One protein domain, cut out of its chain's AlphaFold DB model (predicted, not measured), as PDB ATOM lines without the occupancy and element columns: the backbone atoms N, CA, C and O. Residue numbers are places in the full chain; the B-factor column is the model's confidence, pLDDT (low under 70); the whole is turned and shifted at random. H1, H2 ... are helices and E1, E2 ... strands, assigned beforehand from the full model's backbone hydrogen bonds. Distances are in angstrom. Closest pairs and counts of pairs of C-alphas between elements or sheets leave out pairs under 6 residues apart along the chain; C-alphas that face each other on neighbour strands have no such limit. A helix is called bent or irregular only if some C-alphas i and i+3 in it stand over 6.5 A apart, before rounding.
ATOM      1  N   GLU A  28     111.722  94.923 118.071       93.31
ATOM      2  CA  GLU A  28     112.738  95.553 118.916       93.31
ATOM      3  C   GLU A  28     113.448  94.540 119.825       93.31
ATOM      4  O   GLU A  28     114.676  94.532 119.887       93.31
ATOM      5  N   ALA A  29     112.698  93.646 120.482       90.88
ATOM      6  CA  ALA A  29     113.277  92.604 121.330       90.88
ATOM      7  C   ALA A  29     114.125  91.621 120.512       90.88
ATOM      8  O   ALA A  29     115.227  91.254 120.918       90.88
ATOM      9  N   LEU A  30     113.632  91.241 119.331       90.88
ATOM     10  CA  LEU A  30     114.356  90.392 118.396       90.88
ATOM     11  C   LEU A  30     115.644  91.070 117.911       90.88
ATOM     12  O   LEU A  30     116.713  90.466 117.940       90.88
ATOM     13  N   ARG A  31     115.573  92.342 117.518       92.75
ATOM     14  CA  ARG A  31     116.727  93.127 117.067       92.75
ATOM     15  C   ARG A  31     117.786  93.247 118.157       92.75
ATOM     16  O   ARG A  31     118.948  92.956 117.891       92.75
ATOM     17  N   ALA A  32     117.389  93.584 119.384       90.75
ATOM     18  CA  ALA A  32     118.296  93.667 120.530       90.75
ATOM     19  C   ALA A  32     119.040  92.345 120.789       90.75
ATOM     20  O   ALA A  32     120.191  92.344 121.224       90.75
ATOM     21  N   GLN A  33     118.398  91.218 120.486       89.19
ATOM     22  CA  GLN A  33     118.993  89.900 120.630       89.19
ATOM     23  C   GLN A  33     119.936  89.538 119.470       89.19
ATOM     24  O   GLN A  33     120.970  88.916 119.710       89.19
ATOM     25  N   LEU A  34     119.636  89.956 118.238       91.06
ATOM     26  CA  LEU A  34     120.436  89.643 117.046       91.06
ATOM     27  C   LEU A  34     121.661  90.554 116.871       91.06
ATOM     28  O   LEU A  34     122.684  90.092 116.366       91.06
ATOM     29  N   VAL A  35     121.589  91.823 117.280       93.06
ATOM     30  CA  VAL A  35     122.709  92.776 117.176       93.06
ATOM     31  C   VAL A  35     123.939  92.246 117.911       93.06
ATOM     32  O   VAL A  35     123.844  91.769 119.043       93.06
ATOM     33  N   GLY A  36     125.101  92.325 117.265       93.25
ATOM     34  CA  GLY A  36     126.366  91.842 117.807       93.25
ATOM     35  C   GLY A  36     127.345  91.401 116.726       93.25
ATOM     36  O   GLY A  36     127.117  91.603 115.531       93.25
ATOM     37  N   THR A  37     128.446  90.793 117.163       94.38
ATOM     38  CA  THR A  37     129.468  90.243 116.267       94.38
ATOM     39  C   THR A  37     129.457  88.725 116.359       94.38
ATOM     40  O   THR A  37     129.445  88.174 117.453       94.38
ATOM     41  N   TYR A  38     129.477  88.054 115.215       93.75
ATOM     42  CA  TYR A  38     129.501  86.603 115.091       93.75
ATOM     43  C   TYR A  38     130.791  86.190 114.397       93.75
ATOM     44  O   TYR A  38     131.128  86.748 113.352       93.75
ATOM     45  N   CYS A  39     131.500  85.214 114.956       92.56
ATOM     46  CA  CYS A  39     132.806  84.795 114.459       92.56
ATOM     47  C   CYS A  39     132.948  83.271 114.396       92.56
ATOM     48  O   CYS A  39     132.334  82.539 115.173       92.56
ATOM     49  N   ALA A  40     133.784  82.820 113.463       92.12
ATOM     50  CA  ALA A  40     134.365  81.480 113.413       92.12
ATOM     51  C   ALA A  40     135.660  81.550 112.595       92.12
ATOM     52  O   ALA A  40     135.622  82.040 111.473       92.12
ATOM     53  N   ASP A  41     136.795  81.077 113.111       89.88
ATOM     54  CA  ASP A  41     138.096  81.120 112.423       89.88
ATOM     55  C   ASP A  41     138.367  82.471 111.708       89.88
ATOM     56  O   ASP A  41     138.525  83.517 112.332       89.88
ATOM     57  N   SER A  42     138.402  82.467 110.370       91.06
ATOM     58  CA  SER A  42     138.629  83.638 109.514       91.06
ATOM     59  C   SER A  42     137.361  84.396 109.102       91.06
ATOM     60  O   SER A  42     137.450  85.285 108.249       91.06
ATOM     61  N   TYR A  43     136.198  84.010 109.626       93.50
ATOM     62  CA  TYR A  43     134.867  84.519 109.297       93.50
ATOM     63  C   TYR A  43     134.358  85.478 110.370       93.50
ATOM     64  O   TYR A  43     134.539  85.250 111.568       93.50
ATOM     65  N   ARG A  44     133.681  86.541 109.931       95.06
ATOM     66  CA  ARG A  44     133.113  87.559 110.810       95.06
ATOM     67  C   ARG A  44     131.882  88.210 110.190       95.06
ATOM     68  O   ARG A  44     131.986  88.836 109.135       95.06
ATOM     69  N   LEU A  45     130.762  88.136 110.899       95.25
ATOM     70  CA  LEU A  45     129.519  88.838 110.598       95.25
ATOM     71  C   LEU A  45     129.229  89.846 111.710       95.25
ATOM     72  O   LEU A  45     129.087  89.482 112.872       95.25
ATOM     73  N   GLU A  46     129.118  91.116 111.357       95.94
ATOM     74  CA  GLU A  46     128.697  92.182 112.264       95.94
ATOM     75  C   GLU A  46     127.273  92.601 111.919       95.94
ATOM     76  O   GLU A  46     126.986  92.929 110.764       95.94
ATOM     77  N   LEU A  47     126.403  92.619 112.925       95.81
ATOM     78  CA  LEU A  47     125.042  93.131 112.845       95.81
ATOM     79  C   LEU A  47     124.900  94.360 113.737       95.81
ATOM     80  O   LEU A  47     125.161  94.293 114.938       95.81
ATOM     81  N   THR A  48     124.443  95.465 113.152       95.69
ATOM     82  CA  THR A  48     124.024  96.672 113.883       95.69
ATOM     83  C   THR A  48     122.502  96.805 113.855       95.69
ATOM     84  O   THR A  48     121.812  95.881 113.429       95.69
ATOM     85  N   ASP A  49     121.955  97.950 114.263       94.06
ATOM     86  CA  ASP A  49     120.512  98.192 114.283       94.06
ATOM     87  C   ASP A  49     119.822  97.962 112.938       94.06
ATOM     88  O   ASP A  49     118.663  97.584 112.929       94.06
ATOM     89  N   SER A  50     120.474  98.174 111.797       94.75
ATOM     90  CA  SER A  50     119.825  97.975 110.485       94.75
ATOM     91  C   SER A  50     120.776  97.596 109.360       94.75
ATOM     92  O   SER A  50     120.349  97.442 108.216       94.75
ATOM     93  N   THR A  51     122.068  97.470 109.658       97.12
ATOM     94  CA  THR A  51     123.091  97.139 108.670       97.12
ATOM     95  C   THR A  51     123.859  95.902 109.073       97.12
ATOM     96  O   THR A  51     123.915  95.537 110.251       97.12
ATOM     97  N   TYR A  52     124.468  95.279 108.074       96.69
ATOM     98  CA  TYR A  52     125.374  94.167 108.264       96.69
ATOM     99  C   TYR A  52     126.695  94.391 107.531       96.69
ATOM    100  O   TYR A  52     126.777  95.112 106.530       96.69
ATOM    101  N   MET A  53     127.729  93.716 108.018       96.12
ATOM    102  CA  MET A  53     129.020  93.577 107.357       96.12
ATOM    103  C   MET A  53     129.486  92.138 107.537       96.12
ATOM    104  O   MET A  53     129.767  91.724 108.657       96.12
ATOM    105  N   ASN A  54     129.603  91.391 106.445       95.94
ATOM    106  CA  ASN A  54     130.142  90.037 106.469       95.94
ATOM    107  C   ASN A  54     131.512  90.008 105.799       95.94
ATOM    108  O   ASN A  54     131.713  90.612 104.741       95.94
ATOM    109  N   ARG A  55     132.475  89.333 106.422       94.75
ATOM    110  CA  ARG A  55     133.860  89.247 105.956       94.75
ATOM    111  C   ARG A  55     134.398  87.849 106.181       94.75
ATOM    112  O   ARG A  55     134.180  87.265 107.237       94.75
ATOM    113  N   LYS A  56     135.195  87.366 105.234       92.44
ATOM    114  CA  LYS A  56     136.021  86.177 105.432       92.44
ATOM    115  C   LYS A  56     137.375  86.316 104.761       92.44
ATOM    116  O   LYS A  56     137.523  87.041 103.778       92.44
ATOM    117  N   THR A  57     138.373  85.624 105.288       91.00
ATOM    118  CA  THR A  57     139.685  85.518 104.640       91.00
ATOM    119  C   THR A  57     139.894  84.084 104.192       91.00
ATOM    120  O   THR A  57     140.069  83.203 105.020       91.00
ATOM    121  N   VAL A  58     139.894  83.848 102.884       86.00
ATOM    122  CA  VAL A  58     140.016  82.505 102.304       86.00
ATOM    123  C   VAL A  58     141.228  82.423 101.388       86.00
ATOM    124  O   VAL A  58     141.694  83.428 100.848       86.00
ATOM    125  N   GLN A  59     141.754  81.219 101.189       84.62
ATOM    126  CA  GLN A  59     142.786  80.993 100.185       84.62
ATOM    127  C   GLN A  59     142.201  81.259  98.790       84.62
ATOM    128  O   GLN A  59     141.140  80.739  98.445       84.62
ATOM    129  N   SER A  60     142.885  82.060  97.972       77.94
ATOM    130  CA  SER A  60     142.415  82.353  96.618       77.94
ATOM    131  C   SER A  60     142.402  81.088  95.754       77.94
ATOM    132  O   SER A  60     143.431  80.416  95.666       77.94
ATOM    133  N   PRO A  61     141.306  80.801  95.027       71.38
ATOM    134  CA  PRO A  61     141.286  79.700  94.065       71.38
ATOM    135  C   PRO A  61     142.098  80.005  92.794       71.38
ATOM    136  O   PRO A  61     142.413  79.095  92.033       71.38
ATOM    137  N   LEU A  62     142.433  81.278  92.541       77.12
ATOM    138  CA  LEU A  62     143.062  81.742  91.296       77.12
ATOM    139  C   LEU A  62     144.493  82.265  91.480       77.12
ATOM    140  O   LEU A  62     145.196  82.485  90.495       77.12
ATOM    141  N   ARG A  63     144.933  82.521  92.717       73.38
ATOM    142  CA  ARG A  63     146.257  83.083  93.025       73.38
ATOM    143  C   ARG A  63     146.896  82.346  94.197       73.38
ATOM    144  O   ARG A  63     146.213  81.844  95.081       73.38
ATOM    145  N   SER A  64     148.223  82.341  94.261       74.94
ATOM    146  CA  SER A  64     148.935  81.948  95.477       74.94
ATOM    147  C   SER A  64     148.799  83.067  96.522       74.94
ATOM    148  O   SER A  64     149.559  84.034  96.491       74.94
ATOM    149  N   GLY A  65     147.808  82.986  97.409       84.44
ATOM    150  CA  GLY A  65     147.670  83.916  98.532       84.44
ATOM    151  C   GLY A  65     146.275  83.936  99.149       84.44
ATOM    152  O   GLY A  65     145.313  83.450  98.556       84.44
ATOM    153  N   MET A  66     146.177  84.534 100.335       87.81
ATOM    154  CA  MET A  66     144.900  84.789 101.001       87.81
ATOM    155  C   MET A  66     144.192  85.973 100.337       87.81
ATOM    156  O   MET A  66     144.813  86.997 100.050       87.81
ATOM    157  N   VAL A  67     142.889  85.846 100.117       89.00
ATOM    158  CA  VAL A  67     142.015  86.915  99.637       89.00
ATOM    159  C   VAL A  67     140.984  87.210 100.713       89.00
ATOM    160  O   VAL A  67     140.441  86.310 101.352       89.00
ATOM    161  N   ARG A  68     140.738  88.501 100.923       90.81
ATOM    162  CA  ARG A  68     139.656  88.969 101.780       90.81
ATOM    163  C   ARG A  68     138.411  89.120 100.936       90.81
ATOM    164  O   ARG A  68     138.415  89.911  99.995       90.81
ATOM    165  N   GLU A  69     137.378  88.391 101.314       92.88
ATOM    166  CA  GLU A  69     136.040  88.557 100.784       92.88
ATOM    167  C   GLU A  69     135.196  89.362 101.765       92.88
ATOM    168  O   GLU A  69     135.308  89.196 102.983       92.88
ATOM    169  N   SER A  70     134.374  90.268 101.249       94.88
ATOM    170  CA  SER A  70     133.466  91.042 102.090       94.88
ATOM    171  C   SER A  70     132.243  91.531 101.342       94.88
ATOM    172  O   SER A  70     132.317  91.838 100.154       94.88
ATOM    173  N   CYS A  71     131.160  91.701 102.081       94.62
ATOM    174  CA  CYS A  71     129.935  92.329 101.616       94.62
ATOM    175  C   CYS A  71     129.255  93.073 102.765       94.62
ATOM    176  O   CYS A  71     129.496  92.791 103.943       94.62
ATOM    177  N   LYS A  72     128.412  94.036 102.420       95.62
ATOM    178  CA  LYS A  72     127.688  94.860 103.383       95.62
ATOM    179  C   LYS A  72     126.370  95.347 102.805       95.62
ATOM    180  O   LYS A  72     126.237  95.502 101.596       95.62
ATOM    181  N   GLY A  73     125.434  95.677 103.677       95.88
ATOM    182  CA  GLY A  73     124.148  96.208 103.256       95.88
ATOM    183  C   GLY A  73     123.218  96.440 104.429       95.88
ATOM    184  O   GLY A  73     123.657  96.497 105.581       95.88
ATOM    185  N   HIS A  74     121.931  96.563 104.125       97.19
ATOM    186  CA  HIS A  74     120.878  96.582 105.127       97.19
ATOM    187  C   HIS A  74     120.305  95.184 105.346       97.19
ATOM    188  O   HIS A  74     120.443  94.293 104.505       97.19
ATOM    189  N   TYR A  75     119.672  94.988 106.496       96.31
ATOM    190  CA  TYR A  75     118.821  93.830 106.715       96.31
ATOM    191  C   TYR A  75     117.466  94.258 107.272       96.31
ATOM    192  O   TYR A  75     117.340  95.284 107.948       96.31
ATOM    193  N   LEU A  76     116.453  93.443 107.007       96.69
ATOM    194  CA  LEU A  76     115.086  93.635 107.473       96.69
ATOM    195  C   LEU A  76     114.694  92.486 108.400       96.69
ATOM    196  O   LEU A  76     115.127  91.351 108.208       96.69
ATOM    197  N   LEU A  77     113.859  92.786 109.391       95.69
ATOM    198  CA  LEU A  77     113.164  91.777 110.183       95.69
ATOM    199  C   LEU A  77     111.720  91.759 109.714       95.69
ATOM    200  O   LEU A  77     111.059  92.795 109.705       95.69
ATOM    201  N   VAL A  78     111.248  90.594 109.293       96.69
ATOM    202  CA  VAL A  78     109.915  90.452 108.719       96.69
ATOM    203  C   VAL A  78     109.170  89.341 109.440       96.69
ATOM    204  O   VAL A  78     109.710  88.253 109.634       96.69
ATOM    205  N   PHE A  79     107.941  89.638 109.860       94.81
ATOM    206  CA  PHE A  79     107.053  88.666 110.484       94.81
ATOM    207  C   PHE A  79     106.039  88.159 109.459       94.81
ATOM    208  O   PHE A  79     105.080  88.852 109.120       94.81
ATOM    209  N   GLU A  80     106.262  86.948 108.963       94.38
ATOM    210  CA  GLU A  80     105.436  86.279 107.955       94.38
ATOM    211  C   GLU A  80     105.170  84.842 108.419       94.38
ATOM    212  O   GLU A  80     106.000  84.239 109.093       94.38
ATOM    213  N   ASP A  81     103.979  84.308 108.140       91.44
ATOM    214  CA  ASP A  81     103.611  82.918 108.457       91.44
ATOM    215  C   ASP A  81     103.883  82.474 109.911       91.44
ATOM    216  O   ASP A  81     104.182  81.314 110.189       91.44
ATOM    217  N   LYS A  82     103.710  83.398 110.871       89.69
ATOM    218  CA  LYS A  82     103.977  83.205 112.315       89.69
ATOM    219  C   LYS A  82     105.451  82.942 112.654       89.69
ATOM    220  O   LYS A  82     105.748  82.348 113.691       89.69
ATOM    221  N   GLN A  83     106.360  83.397 111.806       93.75
ATOM    222  CA  GLN A  83     107.798  83.286 111.986       93.75
ATOM    223  C   GLN A  83     108.437  84.661 111.856       93.75
ATOM    224  O   GLN A  83     107.953  85.516 111.115       93.75
ATOM    225  N   TRP A  84     109.543  84.867 112.561       94.44
ATOM    226  CA  TRP A  84     110.416  85.998 112.282       94.44
ATOM    227  C   TRP A  84     111.541  85.567 111.357       94.44
ATOM    228  O   TRP A  84     112.228  84.577 111.619       94.44
ATOM    229  N   ILE A  85     111.741  86.351 110.306       94.38
ATOM    230  CA  ILE A  85     112.751  86.136 109.277       94.38
ATOM    231  C   ILE A  85     113.677  87.351 109.257       94.38
ATOM    232  O   ILE A  85     113.211  88.488 109.167       94.38
ATOM    233  N   ILE A  86     114.987  87.118 109.318       95.12
ATOM    234  CA  ILE A  86     115.991  88.126 108.975       95.12
ATOM    235  C   ILE A  86     116.292  88.035 107.480       95.12
ATOM    236  O   ILE A  86     116.636  86.964 106.982       95.12
ATOM    237  N   ARG A  87     116.158  89.152 106.763       96.38
ATOM    238  CA  ARG A  87     116.446  89.272 105.327       96.38
ATOM    239  C   ARG A  87     117.640  90.186 105.118       96.38
ATOM    240  O   ARG A  87     117.534  91.383 105.352       96.38
ATOM    241  N   PHE A  88     118.756  89.632 104.671       96.19
ATOM    242  CA  PHE A  88     119.942  90.373 104.262       96.19
ATOM    243  C   PHE A  88     119.768  90.849 102.823       96.19
ATOM    244  O   PHE A  88     119.583  90.037 101.913       96.19
ATOM    245  N   GLU A  89     119.830  92.158 102.603       95.25
ATOM    246  CA  GLU A  89     119.785  92.719 101.256       95.25
ATOM    247  C   GLU A  89     121.083  92.429 100.501       95.25
ATOM    248  O   GLU A  89     122.150  92.248 101.092       95.25
ATOM    249  N   LYS A  90     121.009  92.393  99.169       93.19
ATOM    250  CA  LYS A  90     122.192  92.193  98.331       93.19
ATOM    251  C   LYS A  90     123.125  93.398  98.436       93.19
ATOM    252  O   LYS A  90     122.687  94.538  98.340       93.19
ATOM    253  N   ASP A  91     124.419  93.127  98.567       92.12
ATOM    254  CA  ASP A  91     125.445  94.135  98.316       92.12
ATOM    255  C   ASP A  91     125.561  94.344  96.799       92.12
ATOM    256  O   ASP A  91     125.806  93.387  96.062       92.12
ATOM    257  N   GLU A  92     125.368  95.579  96.339       88.88
ATOM    258  CA  GLU A  92     125.521  95.971  94.931       88.88
ATOM    259  C   GLU A  92     126.994  95.980  94.488       88.88
ATOM    260  O   GLU A  92     127.297  95.891  93.299       88.88
ATOM    261  N   HIS A  93     127.930  96.079  95.438       90.44
ATOM    262  CA  HIS A  93     129.365  96.168  95.176       90.44
ATOM    263  C   HIS A  93     130.168  95.239  96.105       90.44
ATOM    264  O   HIS A  93     131.053  95.711  96.832       90.44
ATOM    265  N   PRO A  94     129.902  93.917  96.089       88.88
ATOM    266  CA  PRO A  94     130.595  92.990  96.962       88.88
ATOM    267  C   PRO A  94     132.064  92.896  96.551       88.88
ATOM    268  O   PRO A  94     132.413  92.822  95.372       88.88
ATOM    269  N   ASN A  95     132.943  92.804  97.540       88.50
ATOM    270  CA  ASN A  95     134.308  92.347  97.330       88.50
ATOM    271  C   ASN A  95     134.330  90.815  97.451       88.50
ATOM    272  O   ASN A  95     134.924  90.266  98.370       88.50
ATOM    273  N   SER A  96     133.583  90.130  96.589       84.12
ATOM    274  CA  SER A  96     133.488  88.669  96.481       84.12
ATOM    275  C   SER A  96     132.827  88.321  95.142       84.12
ATOM    276  O   SER A  96     132.252  89.180  94.477       84.12
ATOM    277  N   ILE A  97     132.895  87.052  94.741       75.94
ATOM    278  CA  ILE A  97     132.156  86.529  93.582       75.94
ATOM    279  C   ILE A  97     130.659  86.382  93.910       75.94
ATOM    280  O   ILE A  97     129.818  86.413  93.013       75.94
ATOM    281  N   GLN A  98     130.312  86.229  95.190       79.31
ATOM    282  CA  GLN A  98     128.935  86.049  95.646       79.31
ATOM    283  C   GLN A  98     128.388  87.332  96.284       79.31
ATOM    284  O   GLN A  98     129.106  88.052  96.977       79.31
ATOM    285  N   ASN A  99     127.096  87.599  96.074       80.00
ATOM    286  CA  ASN A  99     126.370  88.611  96.843       80.00
ATOM    287  C   ASN A  99     125.813  87.982  98.125       80.00
ATOM    288  O   ASN A  99     125.476  86.802  98.151       80.00
ATOM    289  N   CYS A 100     125.696  88.781  99.178       85.25
ATOM    290  CA  CYS A 100     125.292  88.312 100.503       85.25
ATOM    291  C   CYS A 100     123.786  88.371 100.763       85.25
ATOM    292  O   CYS A 100     123.360  88.404 101.914       85.25
ATOM    293  N   GLY A 101     122.978  88.375  99.699       91.94
ATOM    294  CA  GLY A 101     121.528  88.320  99.833       91.94
ATOM    295  C   GLY A 101     121.083  86.951 100.349       91.94
ATOM    296  O   GLY A 101     121.234  85.952  99.643       91.94
ATOM    297  N   ARG A 102     120.543  86.898 101.568       92.38
ATOM    298  CA  ARG A 102     120.136  85.666 102.266       92.38
ATOM    299  C   ARG A 102     118.941  85.937 103.170       92.38
ATOM    300  O   ARG A 102     118.786  87.046 103.669       92.38
ATOM    301  N   GLU A 103     118.151  84.910 103.449       93.44
ATOM    302  CA  GLU A 103     117.085  84.974 104.448       93.44
ATOM    303  C   GLU A 103     117.224  83.813 105.432       93.44
ATOM    304  O   GLU A 103     117.542  82.695 105.021       93.44
ATOM    305  N   TYR A 104     116.975  84.067 106.718       90.75
ATOM    306  CA  TYR A 104     116.978  83.033 107.753       90.75
ATOM    307  C   TYR A 104     115.801  83.207 108.701       90.75
ATOM    308  O   TYR A 104     115.487  84.320 109.123       90.75
ATOM    309  N   VAL A 105     115.184  82.096 109.088       91.12
ATOM    310  CA  VAL A 105     114.216  82.080 110.185       91.12
ATOM    311  C   VAL A 105     114.985  82.222 111.497       91.12
ATOM    312  O   VAL A 105     115.878  81.430 111.781       91.12
ATOM    313  N   VAL A 106     114.651  83.241 112.287       90.25
ATOM    314  CA  VAL A 106     115.280  83.530 113.590       90.25
ATOM    315  C   VAL A 106     114.383  83.141 114.761       90.25
ATOM    316  O   VAL A 106     114.886  82.908 115.859       90.25
ATOM    317  N   TRP A 107     113.069  83.031 114.545       90.38
ATOM    318  CA  TRP A 107     112.116  82.618 115.573       90.38
ATOM    319  C   TRP A 107     110.878  81.943 114.967       90.38
ATOM    320  O   TRP A 107     110.350  82.426 113.961       90.38
ATOM    321  N   THR A 108     110.376  80.881 115.602       89.44
ATOM    322  CA  THR A 108     109.068  80.273 115.311       89.44
ATOM    323  C   THR A 108     108.213  80.143 116.569       89.44
ATOM    324  O   THR A 108     108.709  80.075 117.693       89.44
ATOM    325  N   ALA A 109     106.896  80.051 116.376       85.56
ATOM    326  CA  ALA A 109     105.954  79.808 117.466       85.56
ATOM    327  C   ALA A 109     106.070  78.408 118.093       85.56
ATOM    328  O   ALA A 109     105.488  78.185 119.148       85.56
ATOM    329  N   GLU A 110     106.766  77.465 117.455       83.81
ATOM    330  CA  GLU A 110     106.943  76.098 117.963       83.81
ATOM    331  C   GLU A 110     108.265  75.947 118.720       83.81
ATOM    332  O   GLU A 110     108.293  75.361 119.800       83.81
ATOM    333  N   GLU A 111     109.345  76.514 118.179       77.75
ATOM    334  CA  GLU A 111     110.713  76.311 118.668       77.75
ATOM    335  C   GLU A 111     111.238  77.509 119.473       77.75
ATOM    336  O   GLU A 111     112.276  77.419 120.119       77.75
ATOM    337  N   GLY A 112     110.533  78.643 119.468       80.38
ATOM    338  CA  GLY A 112     111.073  79.882 120.014       80.38
ATOM    339  C   GLY A 112     112.184  80.417 119.112       80.38
ATOM    340  O   GLY A 112     112.018  80.466 117.896       80.38
ATOM    341  N   PHE A 113     113.307  80.858 119.679       76.75
ATOM    342  CA  PHE A 113     114.436  81.336 118.876       76.75
ATOM    343  C   PHE A 113     115.133  80.165 118.177       76.75
ATOM    344  O   PHE A 113     115.842  79.393 118.809       76.75
ATOM    345  N   VAL A 114     114.972  80.071 116.857       71.88
ATOM    346  CA  VAL A 114     115.615  79.036 116.027       71.88
ATOM    347  C   VAL A 114     117.112  79.311 115.876       71.88
ATOM    348  O   VAL A 114     117.930  78.399 115.794       71.88
ATOM    349  N   LEU A 115     117.479  80.593 115.878       65.25
ATOM    350  CA  LEU A 115     118.855  81.067 115.968       65.25
ATOM    351  C   LEU A 115     119.030  81.647 117.374       65.25
ATOM    352  O   LEU A 115     118.780  82.833 117.580       65.25
ATOM    353  N   GLY A 116     119.362  80.830 118.381       46.84
ATOM    354  CA  GLY A 116     119.378  81.397 119.733       46.84
ATOM    355  C   GLY A 116     119.528  80.523 120.964       46.84
ATOM    356  O   GLY A 116     119.675  81.123 122.026       46.84
ATOM    357  N   ASP A 117     119.562  79.192 120.893       51.31
ATOM    358  CA  ASP A 117     119.958  78.433 122.084       51.31
ATOM    359  C   ASP A 117     121.480  78.449 122.216       51.31
ATOM    360  O   ASP A 117     122.211  78.074 121.303       51.31
ATOM    361  N   ALA A 118     121.943  79.000 123.340       50.69
ATOM    362  CA  ALA A 118     123.325  79.386 123.561       50.69
ATOM    363  C   ALA A 118     124.329  78.274 123.180       50.69
ATOM    364  O   ALA A 118     124.185  77.140 123.646       50.69
ATOM    365  N   PRO A 119     125.395  78.613 122.428       57.66
ATOM    366  CA  PRO A 119     125.707  79.939 121.881       57.66
ATOM    367  C   PRO A 119     124.838  80.309 120.664       57.66
ATOM    368  O   PRO A 119     124.661  79.515 119.746       57.66
ATOM    369  N   MET A 120     124.334  81.553 120.643       71.88
ATOM    370  CA  MET A 120     123.571  82.093 119.514       71.88
ATOM    371  C   MET A 120     124.409  82.017 118.246       71.88
ATOM    372  O   MET A 120     125.484  82.617 118.167       71.88
ATOM    373  N   ALA A 121     123.912  81.269 117.272       83.06
ATOM    374  CA  ALA A 121     124.641  80.985 116.058       83.06
ATOM    375  C   ALA A 121     123.930  81.579 114.845       83.06
ATOM    376  O   ALA A 121     122.704  81.598 114.782       83.06
ATOM    377  N   MET A 122     124.706  82.050 113.877       88.25
ATOM    378  CA  MET A 122     124.233  82.486 112.565       88.25
ATOM    379  C   MET A 122     125.036  81.800 111.475       88.25
ATOM    380  O   MET A 122     126.148  81.346 111.708       88.25
ATOM    381  N   LYS A 123     124.482  81.722 110.272       89.44
ATOM    382  CA  LYS A 123     125.218  81.225 109.111       89.44
ATOM    383  C   LYS A 123     125.934  82.377 108.415       89.44
ATOM    384  O   LYS A 123     125.356  83.447 108.234       89.44
ATOM    385  N   ASP A 124     127.164  82.131 107.984       91.56
ATOM    386  CA  ASP A 124     127.897  83.004 107.078       91.56
ATOM    387  C   ASP A 124     127.110  83.196 105.772       91.56
ATOM    388  O   ASP A 124     126.501  82.262 105.235       91.56
ATOM    389  N   LEU A 125     127.141  84.422 105.247       91.62
ATOM    390  CA  LEU A 125     126.339  84.792 104.083       91.62
ATOM    391  C   LEU A 125     126.919  84.253 102.764       91.62
ATOM    392  O   LEU A 125     126.187  84.167 101.775       91.62
ATOM    393  N   PHE A 126     128.191  83.846 102.739       89.69
ATOM    394  CA  PHE A 126     128.834  83.245 101.574       89.69
ATOM    395  C   PHE A 126     128.629  81.725 101.529       89.69
ATOM    396  O   PHE A 126     128.109  81.213 100.541       89.69
ATOM    397  N   ASP A 127     129.009  80.984 102.572       87.12
ATOM    398  CA  ASP A 127     129.124  79.513 102.493       87.12
ATOM    399  C   ASP A 127     128.417  78.722 103.606       87.12
ATOM    400  O   ASP A 127     128.641  77.522 103.741       87.12
ATOM    401  N   GLU A 128     127.508  79.361 104.346       85.44
ATOM    402  CA  GLU A 128     126.721  78.747 105.427       85.44
ATOM    403  C   GLU A 128     127.520  78.258 106.646       85.44
ATOM    404  O   GLU A 128     126.947  77.604 107.522       85.44
ATOM    405  N   THR A 129     128.808  78.602 106.746       90.38
ATOM    406  CA  THR A 129     129.623  78.333 107.940       90.38
ATOM    407  C   THR A 129     128.936  78.877 109.192       90.38
ATOM    408  O   THR A 129     128.442  80.002 109.198       90.38
ATOM    409  N   LEU A 130     128.891  78.083 110.263       90.75
ATOM    410  CA  LEU A 130     128.265  78.492 111.517       90.75
ATOM    411  C   LEU A 130     129.169  79.481 112.267       90.75
ATOM    412  O   LEU A 130     130.305  79.158 112.595       90.75
ATOM    413  N   LEU A 131     128.644  80.666 112.555       91.69
ATOM    414  CA  LEU A 131     129.291  81.755 113.275       91.69
ATOM    415  C   LEU A 131     128.661  81.886 114.656       91.69
ATOM    416  O   LEU A 131     127.439  81.959 114.772       91.69
ATOM    417  N   LEU A 132     129.485  81.957 115.694       91.19
ATOM    418  CA  LEU A 132     129.019  82.078 117.071       91.19
ATOM    419  C   LEU A 132     129.104  83.527 117.534       91.19
ATOM    420  O   LEU A 132     130.116  84.202 117.318       91.19
ATOM    421  N   LYS A 133     128.037  84.005 118.172       89.75
ATOM    422  CA  LYS A 133     127.985  85.353 118.732       89.75
ATOM    423  C   LYS A 133     129.040  85.524 119.824       89.75
ATOM    424  O   LYS A 133     129.193  84.650 120.674       89.75
ATOM    425  N   ASP A 134     129.750  86.647 119.782       83.88
ATOM    426  CA  ASP A 134     130.777  87.070 120.741       83.88
ATOM    427  C   ASP A 134     131.930  86.058 120.930       83.88
ATOM    428  O   ASP A 134     132.666  86.117 121.910       83.88
TER     429      ASP A 134
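This is residues 28 to 134 of the 138 residues of an uncharacterized protein of Bacteroidetes bacterium (UniProt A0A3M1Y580). One sheet of eight strands curls like part of a barrel and folds back on itself, so that the short pair E7 and E8 faces the broad leaf E6 E5 E4 E3 E2, with E1 as the hinge. The long, bent strand E4 runs along much of the longest axis, and one short helix, H1, lies over the sheet across E5. The printed part has 107 residues, in the order H1 E1 E2 E3 E4 E5 E6 E7 E8; the sheet's order is E6 E5 E4 E3 E2 E1 E8 E7, antiparallel throughout, and the class is mostly strand. The whole is compact by its radius of gyration of the C-alphas, 14.3 A, yet elongated in outline, spanning 48 by 28 by 20 A.

The twisted sheet is a folded sheet, bent back into two leaves with 18 pairs of C-alphas within 11 A. E4, residues 66 to 80, bends by 56 degrees at residue 74. Its residues 66 to 74 pair with E3, residues 51 to 59, where N 54 and O 71 are 2.9 A apart, within hydrogen-bond range. Its residues 75 to 80 pair with E5, residues 83 to 88, where N 87 and O 76 are 2.8 A apart. Edge strand E6, residues 102 to 108, pairs with E5 through N 104 and O 86, 2.9 A. On the other side of E3 is E2, residues 43 to 47, with N 46 and O 53 at 2.8 A. E1, residues 36 to 40, forms a hairpin with E2, with N 38 and O 45 at 2.8 A. E1 to E6 form a meander, each strand the antiparallel neighbour of the one before. E8, residues 130 to 133, pairs with E1 through N 39 and O 132, 2.9 A, and with edge strand E7, residues 121 to 123, through N 131 and O 122, 2.7 A. H1, residues 28 to 34, is on the sheet at a height of 8.3 A, only just over E5 with 3 C-alphas falling on it, and runs across it at 70 degrees on the local plane. In H1 every O i to N i+4 pair is within hydrogen-bond range.

H1 begins at C-alpha 28, (112.738, 95.553, 118.916). E4 is the longest strand, 40.1 A from C-alpha 66 at (144.900, 84.789, 101.001) to C-alpha 80. E3 measures 26.8 A, E6 17.9 A and E5 16.0 A. E8 ends at C-alpha 133, (127.985, 85.353, 118.732).

The C-alphas of Ser 64 and Ala 109 are the two farthest apart, 48.3 A. The links E5 to E6 and E6 to E7 are long, with 13 and 12 residues. The printed part has no cut. Mean pLDDT of the printed part is 88.2; residues 115 to 119 are under 70.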